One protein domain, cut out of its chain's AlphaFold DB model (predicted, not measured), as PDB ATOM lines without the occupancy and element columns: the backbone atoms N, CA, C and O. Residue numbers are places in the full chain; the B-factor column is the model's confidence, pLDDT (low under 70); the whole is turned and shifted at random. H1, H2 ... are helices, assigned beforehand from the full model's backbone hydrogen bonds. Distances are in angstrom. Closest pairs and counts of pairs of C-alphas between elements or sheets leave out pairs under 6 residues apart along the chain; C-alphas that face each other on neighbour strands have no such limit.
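What this domain is: This is residues 247 to 304 of the 304 residues of an uncharacterized protein of Paramecium tetraurelia (UniProt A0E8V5). Three helices form a small cluster with their centres in a triangle: H1 and H3 cross near their middles as an X, and H2 takes the third corner, running back against H3 with few close approaches. Tight links join H1 to H2 and H2 to H3. The printed part has 58 residues with three named helices, in the order H1, H2, H3, and no named strand; the class is all helix. It is compact, with a radius of gyration of the C-alphas of 10.8 A and spans of 29 by 21 by 17 A.

How they stand to each other: Begin at H3, residues 287 to 302, which with H1, residues 247 to 262, is the longest helix. H3 touches H1 with residues 293 to 297 alone; look at the closest C-alphas, of Arg 253 and Leu 293, 6.7 A apart. The two run the same way at a steep tilt of 47 degrees. H2, residues 268 to 281, only just touches H3, with 3 pairs of C-alphas within 8 A; the closest are those of Leu 279 and Ala 290, at 7.6 A. H2 and H3 form a helical hairpin, opposite ways at 36 degrees, only just a steep tilt. H1 and H2 are near each other, their closest C-alphas 8.1 A apart. In H1, H2 and H3 every O i to N i+4 pair is within hydrogen-bond range.

Where its parts are: Find C-alpha 287 at (130.024, 120.386, 193.617); from there H3 runs 22.5 A to C-alpha 302. H1 starts at C-alpha 247, (113.781, 114.432, 191.395), and covers 22.7 A. H2 covers 20.1 A and ends at C-alpha 281, (130.724, 109.302, 187.142).

The domain as a whole: The C-alphas farthest apart, of Gln 284 and Gln 304, are 30.5 A apart. The printed part has no cut and no long link. Its mean pLDDT is 94.5, and no printed residue is under 70.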
ATOM      1  N   GLU A 247     114.271 115.816 191.349       94.81
ATOM      2  CA  GLU A 247     113.781 114.432 191.395       94.81
ATOM      3  C   GLU A 247     114.881 113.400 191.120       94.81
ATOM      4  O   GLU A 247     114.907 112.314 191.702       94.81
ATOM      5  N   ASP A 248     115.797 113.732 190.218       93.56
ATOM      6  CA  ASP A 248     116.915 112.879 189.839       93.56
ATOM      7  C   ASP A 248     117.989 112.824 190.936       93.56
ATOM      8  O   ASP A 248     118.560 111.757 191.187       93.56
ATOM      9  N   LEU A 249     118.205 113.932 191.655       94.00
ATOM     10  CA  LEU A 249     119.045 113.967 192.858       94.00
ATOM     11  C   LEU A 249     118.449 113.124 193.988       94.00
ATOM     12  O   LEU A 249     119.171 112.378 194.650       94.00
ATOM     13  N   GLU A 250     117.132 113.170 194.163       95.38
ATOM     14  CA  GLU A 250     116.434 112.372 195.169       95.38
ATOM     15  C   GLU A 250     116.515 110.865 194.859       95.38
ATOM     16  O   GLU A 250     116.799 110.047 195.741       95.38
ATOM     17  N   LYS A 251     116.380 110.477 193.583       95.50
ATOM     18  CA  LYS A 251     116.623 109.090 193.141       95.50
ATOM     19  C   LYS A 251     118.070 108.667 193.389       95.50
ATOM     20  O   LYS A 251     118.303 107.568 193.898       95.50
ATOM     21  N   LEU A 252     119.043 109.527 193.068       95.69
ATOM     22  CA  LEU A 252     120.461 109.261 193.318       95.69
ATOM     23  C   LEU A 252     120.726 109.032 194.807       95.69
ATOM     24  O   LEU A 252     121.386 108.058 195.169       95.69
ATOM     25  N   ARG A 253     120.158 109.883 195.667       96.50
ATOM     26  CA  ARG A 253     120.233 109.773 197.128       96.50
ATOM     27  C   ARG A 253     119.746 108.407 197.607       96.50
ATOM     28  O   ARG A 253     120.482 107.693 198.288       96.50
ATOM     29  N   GLN A 254     118.549 107.997 197.190       96.75
ATOM     30  CA  GLN A 254     117.971 106.701 197.569       96.75
ATOM     31  C   GLN A 254     118.813 105.513 197.086       96.75
ATOM     32  O   GLN A 254     118.986 104.531 197.812       96.75
ATOM     33  N   MET A 255     119.366 105.587 195.872       96.25
ATOM     34  CA  MET A 255     120.239 104.535 195.349       96.25
ATOM     35  C   MET A 255     121.566 104.455 196.105       96.25
ATOM     36  O   MET A 255     122.016 103.354 196.422       96.25
ATOM     37  N   LEU A 256     122.175 105.594 196.441       96.06
ATOM     38  CA  LEU A 256     123.417 105.631 197.210       96.06
ATOM     39  C   LEU A 256     123.238 105.053 198.609       96.06
ATOM     40  O   LEU A 256     124.077 104.275 199.050       96.06
ATOM     41  N   ILE A 257     122.113 105.336 199.266       96.31
ATOM     42  CA  ILE A 257     121.774 104.726 200.555       96.31
ATOM     43  C   ILE A 257     121.701 103.198 200.427       96.31
ATOM     44  O   ILE A 257     122.305 102.479 201.222       96.31
ATOM     45  N   ARG A 258     121.035 102.676 199.386       95.88
ATOM     46  CA  ARG A 258     120.991 101.224 199.131       95.88
ATOM     47  C   ARG A 258     122.382 100.630 198.924       95.88
ATOM     48  O   ARG A 258     122.653  99.564 199.464       95.88
ATOM     49  N   ILE A 259     123.258 101.311 198.184       95.25
ATOM     50  CA  ILE A 259     124.650 100.885 197.960       95.25
ATOM     51  C   ILE A 259     125.423 100.855 199.283       95.25
ATOM     52  O   ILE A 259     126.095  99.866 199.572       95.25
ATOM     53  N   ILE A 260     125.287 101.898 200.107       95.12
ATOM     54  CA  ILE A 260     125.931 101.997 201.423       95.12
ATOM     55  C   ILE A 260     125.529 100.811 202.307       95.12
ATOM     56  O   ILE A 260     126.402 100.148 202.868       95.12
ATOM     57  N   PHE A 261     124.236 100.482 202.373       94.94
ATOM     58  CA  PHE A 261     123.757  99.331 203.143       94.94
ATOM     59  C   PHE A 261     124.180  97.993 202.543       94.94
ATOM     60  O   PHE A 261     124.627  97.107 203.272       94.94
ATOM     61  N   HIS A 262     124.074  97.842 201.221       94.31
ATOM     62  CA  HIS A 262     124.418  96.601 200.531       94.31
ATOM     63  C   HIS A 262     125.891  96.229 200.735       94.31
ATOM     64  O   HIS A 262     126.206  95.074 201.022       94.31
ATOM     65  N   HIS A 263     126.781  97.220 200.665       93.12
ATOM     66  CA  HIS A 263     128.222  97.037 200.836       93.12
ATOM     67  C   HIS A 263     128.721  97.303 202.264       93.12
ATOM     68  O   HIS A 263     129.922  97.212 202.505       93.12
ATOM     69  N   LYS A 264     127.825  97.590 203.220       93.81
ATOM     70  CA  LYS A 264     128.156  97.854 204.633       93.81
ATOM     71  C   LYS A 264     129.221  98.952 204.810       93.81
ATOM     72  O   LYS A 264     130.174  98.800 205.576       93.81
ATOM     73  N   ILE A 265     129.063 100.057 204.082       93.12
ATOM     74  CA  ILE A 265     130.013 101.178 204.046       93.12
ATOM     75  C   ILE A 265     129.750 102.119 205.228       93.12
ATOM     76  O   ILE A 265     129.016 103.094 205.107       93.12
ATOM     77  N   PHE A 266     130.341 101.825 206.385       90.69
ATOM     78  CA  PHE A 266     130.121 102.616 207.610       90.69
ATOM     79  C   PHE A 266     131.288 103.538 207.984       90.69
ATOM     80  O   PHE A 266     131.147 104.387 208.860       90.69
ATOM     81  N   LYS A 267     132.456 103.384 207.351       93.69
ATOM     82  CA  LYS A 267     133.629 104.216 207.647       93.69
ATOM     83  C   LYS A 267     133.562 105.533 206.880       93.69
ATOM     84  O   LYS A 267     133.257 105.546 205.690       93.69
ATOM     85  N   THR A 268     133.961 106.624 207.532       91.88
ATOM     86  CA  THR A 268     134.012 107.965 206.924       91.88
ATOM     87  C   THR A 268     134.898 108.004 205.680       91.88
ATOM     88  O   THR A 268     134.503 108.568 204.667       91.88
ATOM     89  N   GLN A 269     136.052 107.328 205.723       92.75
ATOM     90  CA  GLN A 269     136.980 107.239 204.590       92.75
ATOM     91  C   GLN A 269     136.343 106.541 203.382       92.75
ATOM     92  O   GLN A 269     136.457 107.012 202.254       92.75
ATOM     93  N   ASP A 270     135.620 105.442 203.608       92.00
ATOM     94  CA  ASP A 270     134.984 104.703 202.518       92.00
ATOM     95  C   ASP A 270     133.825 105.512 201.908       92.00
ATOM     96  O   ASP A 270     133.657 105.522 200.688       92.00
ATOM     97  N   LEU A 271     133.084 106.271 202.727       93.50
ATOM     98  CA  LEU A 271     132.075 107.221 202.247       93.50
ATOM     99  C   LEU A 271     132.695 108.319 201.374       93.50
ATOM    100  O   LEU A 271     132.187 108.587 200.290       93.50
ATOM    101  N   GLU A 272     133.823 108.902 201.780       93.94
ATOM    102  CA  GLU A 272     134.547 109.888 200.964       93.94
ATOM    103  C   GLU A 272     135.005 109.297 199.625       93.94
ATOM    104  O   GLU A 272     134.871 109.935 198.578       93.94
ATOM    105  N   THR A 273     135.479 108.045 199.617       93.44
ATOM    106  CA  THR A 273     135.839 107.379 198.356       93.44
ATOM    107  C   THR A 273     134.626 107.110 197.468       93.44
ATOM    108  O   THR A 273     134.726 107.254 196.245       93.44
ATOM    109  N   LEU A 274     133.472 106.762 198.048       94.19
ATOM    110  CA  LEU A 274     132.217 106.619 197.314       94.19
ATOM    111  C   LEU A 274     131.813 107.963 196.694       94.19
ATOM    112  O   LEU A 274     131.481 108.010 195.512       94.19
ATOM    113  N   PHE A 275     131.929 109.057 197.447       93.56
ATOM    114  CA  PHE A 275     131.590 110.408 196.994       93.56
ATOM    115  C   PHE A 275     132.464 110.855 195.823       93.56
ATOM    116  O   PHE A 275     131.947 111.282 194.788       93.56
ATOM    117  N   ALA A 276     133.780 110.653 195.927       94.69
ATOM    118  CA  ALA A 276     134.709 110.941 194.840       94.69
ATOM    119  C   ALA A 276     134.355 110.161 193.561       94.69
ATOM    120  O   ALA A 276     134.467 110.679 192.450       94.69
ATOM    121  N   ARG A 277     133.887 108.914 193.689       94.56
ATOM    122  CA  ARG A 277     133.458 108.123 192.529       94.56
ATOM    123  C   ARG A 277     132.136 108.601 191.939       94.56
ATOM    124  O   ARG A 277     132.017 108.600 190.717       94.56
ATOM    125  N   VAL A 278     131.173 109.009 192.763       95.12
ATOM    126  CA  VAL A 278     129.895 109.566 192.292       95.12
ATOM    127  C   VAL A 278     130.132 110.821 191.457       95.12
ATOM    128  O   VAL A 278     129.590 110.904 190.357       95.12
ATOM    129  N   LEU A 279     131.000 111.726 191.924       95.38
ATOM    130  CA  LEU A 279     131.397 112.931 191.187       95.38
ATOM    131  C   LEU A 279     132.088 112.595 189.861       95.38
ATOM    132  O   LEU A 279     131.732 113.133 188.817       95.38
ATOM    133  N   ASN A 280     133.022 111.640 189.872       94.62
ATOM    134  CA  ASN A 280     133.714 111.208 188.654       94.62
ATOM    135  C   ASN A 280     132.775 110.576 187.613       94.62
ATOM    136  O   ASN A 280     133.049 110.643 186.416       94.62
ATOM    137  N   GLN A 281     131.693 109.924 188.049       94.81
ATOM    138  CA  GLN A 281     130.724 109.302 187.142       94.81
ATOM    139  C   GLN A 281     129.600 110.241 186.698       94.81
ATOM    140  O   GLN A 281     128.979 109.974 185.668       94.81
ATOM    141  N   ASN A 282     129.351 111.314 187.448       95.31
ATOM    142  CA  ASN A 282     128.286 112.276 187.195       95.31
ATOM    143  C   ASN A 282     128.848 113.709 187.130       95.31
ATOM    144  O   ASN A 282     128.538 114.523 188.000       95.31
ATOM    145  N   PRO A 283     129.658 114.040 186.103       94.62
ATOM    146  CA  PRO A 283     130.280 115.362 185.966       94.62
ATOM    147  C   PRO A 283     129.276 116.518 185.812       94.62
ATOM    148  O   PRO A 283     129.644 117.673 185.980       94.62
ATOM    149  N   GLN A 284     128.021 116.217 185.481       94.25
ATOM    150  CA  GLN A 284     126.912 117.167 185.368       94.25
ATOM    151  C   GLN A 284     126.351 117.655 186.718       94.25
ATOM    152  O   GLN A 284     125.509 118.553 186.735       94.25
ATOM    153  N   ILE A 285     126.764 117.055 187.840       94.88
ATOM    154  CA  ILE A 285     126.337 117.474 189.179       94.88
ATOM    155  C   ILE A 285     127.334 118.505 189.709       94.88
ATOM    156  O   ILE A 285     128.509 118.197 189.901       94.88
ATOM    157  N   ASP A 286     126.851 119.715 189.990       94.25
ATOM    158  CA  ASP A 286     127.658 120.762 190.618       94.25
ATOM    159  C   ASP A 286     128.163 120.322 191.996       94.25
ATOM    160  O   ASP A 286     127.432 119.697 192.770       94.25
ATOM    161  N   LEU A 287     129.387 120.729 192.342       94.25
ATOM    162  CA  LEU A 287     130.024 120.386 193.617       94.25
ATOM    163  C   LEU A 287     129.142 120.751 194.824       94.25
ATOM    164  O   LEU A 287     128.963 119.933 195.716       94.25
ATOM    165  N   ILE A 288     128.516 121.932 194.790       95.56
ATOM    166  CA  ILE A 288     127.626 122.427 195.855       95.56
ATOM    167  C   ILE A 288     126.422 121.492 196.043       95.56
ATOM    168  O   ILE A 288     126.050 121.151 197.162       95.56
ATOM    169  N   ARG A 289     125.810 121.034 194.944       94.31
ATOM    170  CA  ARG A 289     124.656 120.123 195.001       94.31
ATOM    171  C   ARG A 289     125.060 118.737 195.489       94.31
ATOM    172  O   ARG A 289     124.300 118.104 196.217       94.31
ATOM    173  N   ALA A 290     126.245 118.272 195.100       94.56
ATOM    174  CA  ALA A 290     126.796 117.020 195.597       94.56
ATOM    175  C   ALA A 290     127.065 117.086 197.109       94.56
ATOM    176  O   ALA A 290     126.699 116.157 197.820       94.56
ATOM    177  N   GLU A 291     127.634 118.188 197.608       95.56
ATOM    178  CA  GLU A 291     127.857 118.410 199.043       95.56
ATOM    179  C   GLU A 291     126.548 118.366 199.837       95.56
ATOM    180  O   GLU A 291     126.460 117.596 200.793       95.56
ATOM    181  N   ILE A 292     125.507 119.078 199.386       95.75
ATOM    182  CA  ILE A 292     124.172 119.043 200.010       95.75
ATOM    183  C   ILE A 292     123.623 117.610 200.036       95.75
ATOM    184  O   ILE A 292     123.196 117.118 201.080       95.75
ATOM    185  N   LEU A 293     123.676 116.902 198.902       95.94
ATOM    186  CA  LEU A 293     123.208 115.518 198.805       95.94
ATOM    187  C   LEU A 293     123.946 114.595 199.789       95.94
ATOM    188  O   LEU A 293     123.340 113.707 200.393       95.94
ATOM    189  N   PHE A 294     125.248 114.805 199.980       95.31
ATOM    190  CA  PHE A 294     126.055 114.029 200.915       95.31
ATOM    191  C   PHE A 294     125.800 114.389 202.379       95.31
ATOM    192  O   PHE A 294     125.809 113.487 203.221       95.31
ATOM    193  N   GLU A 295     125.537 115.655 202.698       96.81
ATOM    194  CA  GLU A 295     125.094 116.052 204.037       96.81
ATOM    195  C   GLU A 295     123.760 115.402 204.396       96.81
ATOM    196  O   GLU A 295     123.667 114.774 205.451       96.81
ATOM    197  N   MET A 296     122.784 115.400 203.482       96.44
ATOM    198  CA  MET A 296     121.500 114.723 203.698       96.44
ATOM    199  C   MET A 296     121.673 113.224 203.988       96.44
ATOM    200  O   MET A 296     121.006 112.674 204.865       96.44
ATOM    201  N   ILE A 297     122.584 112.542 203.281       96.56
ATOM    202  CA  ILE A 297     122.888 111.124 203.539       96.56
ATOM    203  C   ILE A 297     123.542 110.949 204.917       96.56
ATOM    204  O   ILE A 297     123.204 110.012 205.639       96.56
ATOM    205  N   ARG A 298     124.461 111.842 205.307       95.69
ATOM    206  CA  ARG A 298     125.116 111.805 206.626       95.69
ATOM    207  C   ARG A 298     124.119 112.014 207.761       95.69
ATOM    208  O   ARG A 298     124.208 111.313 208.764       95.69
ATOM    209  N   GLU A 299     123.190 112.952 207.620       96.62
ATOM    210  CA  GLU A 299     122.128 113.187 208.602       96.62
ATOM    211  C   GLU A 299     121.209 111.974 208.730       96.62
ATOM    212  O   GLU A 299     120.945 111.509 209.839       96.62
ATOM    213  N   GLN A 300     120.799 111.392 207.602       95.50
ATOM    214  CA  GLN A 300     119.946 110.210 207.602       95.50
ATOM    215  C   GLN A 300     120.630 108.990 208.239       95.50
ATOM    216  O   GLN A 300     119.978 108.241 208.961       95.50
ATOM    217  N   LEU A 301     121.936 108.807 208.019       94.00
ATOM    218  CA  LEU A 301     122.717 107.739 208.655       94.00
ATOM    219  C   LEU A 301     122.937 107.963 210.157       94.00
ATOM    220  O   LEU A 301     123.108 106.988 210.877       94.00
ATOM    221  N   LYS A 302     122.945 109.213 210.639       93.88
ATOM    222  CA  LYS A 302     123.019 109.520 212.080       93.88
ATOM    223  C   LYS A 302     121.697 109.279 212.808       93.88
ATOM    224  O   LYS A 302     121.705 109.096 214.020       93.88
ATOM    225  N   SER A 303     120.577 109.352 212.090       92.00
ATOM    226  CA  SER A 303     119.235 109.184 212.655       92.00
ATOM    227  C   SER A 303     118.820 107.716 212.834       92.00
ATOM    228  O   SER A 303     117.758 107.475 213.410       92.00
ATOM    229  N   GLN A 304     119.594 106.760 212.311       81.25
ATOM    230  CA  GLN A 304     119.363 105.317 212.450       81.25
ATOM    231  C   GLN A 304     120.297 104.699 213.484       81.25
ATOM    232  O   GLN A 304     119.829 103.769 214.178       81.25
TER     233      GLN A 304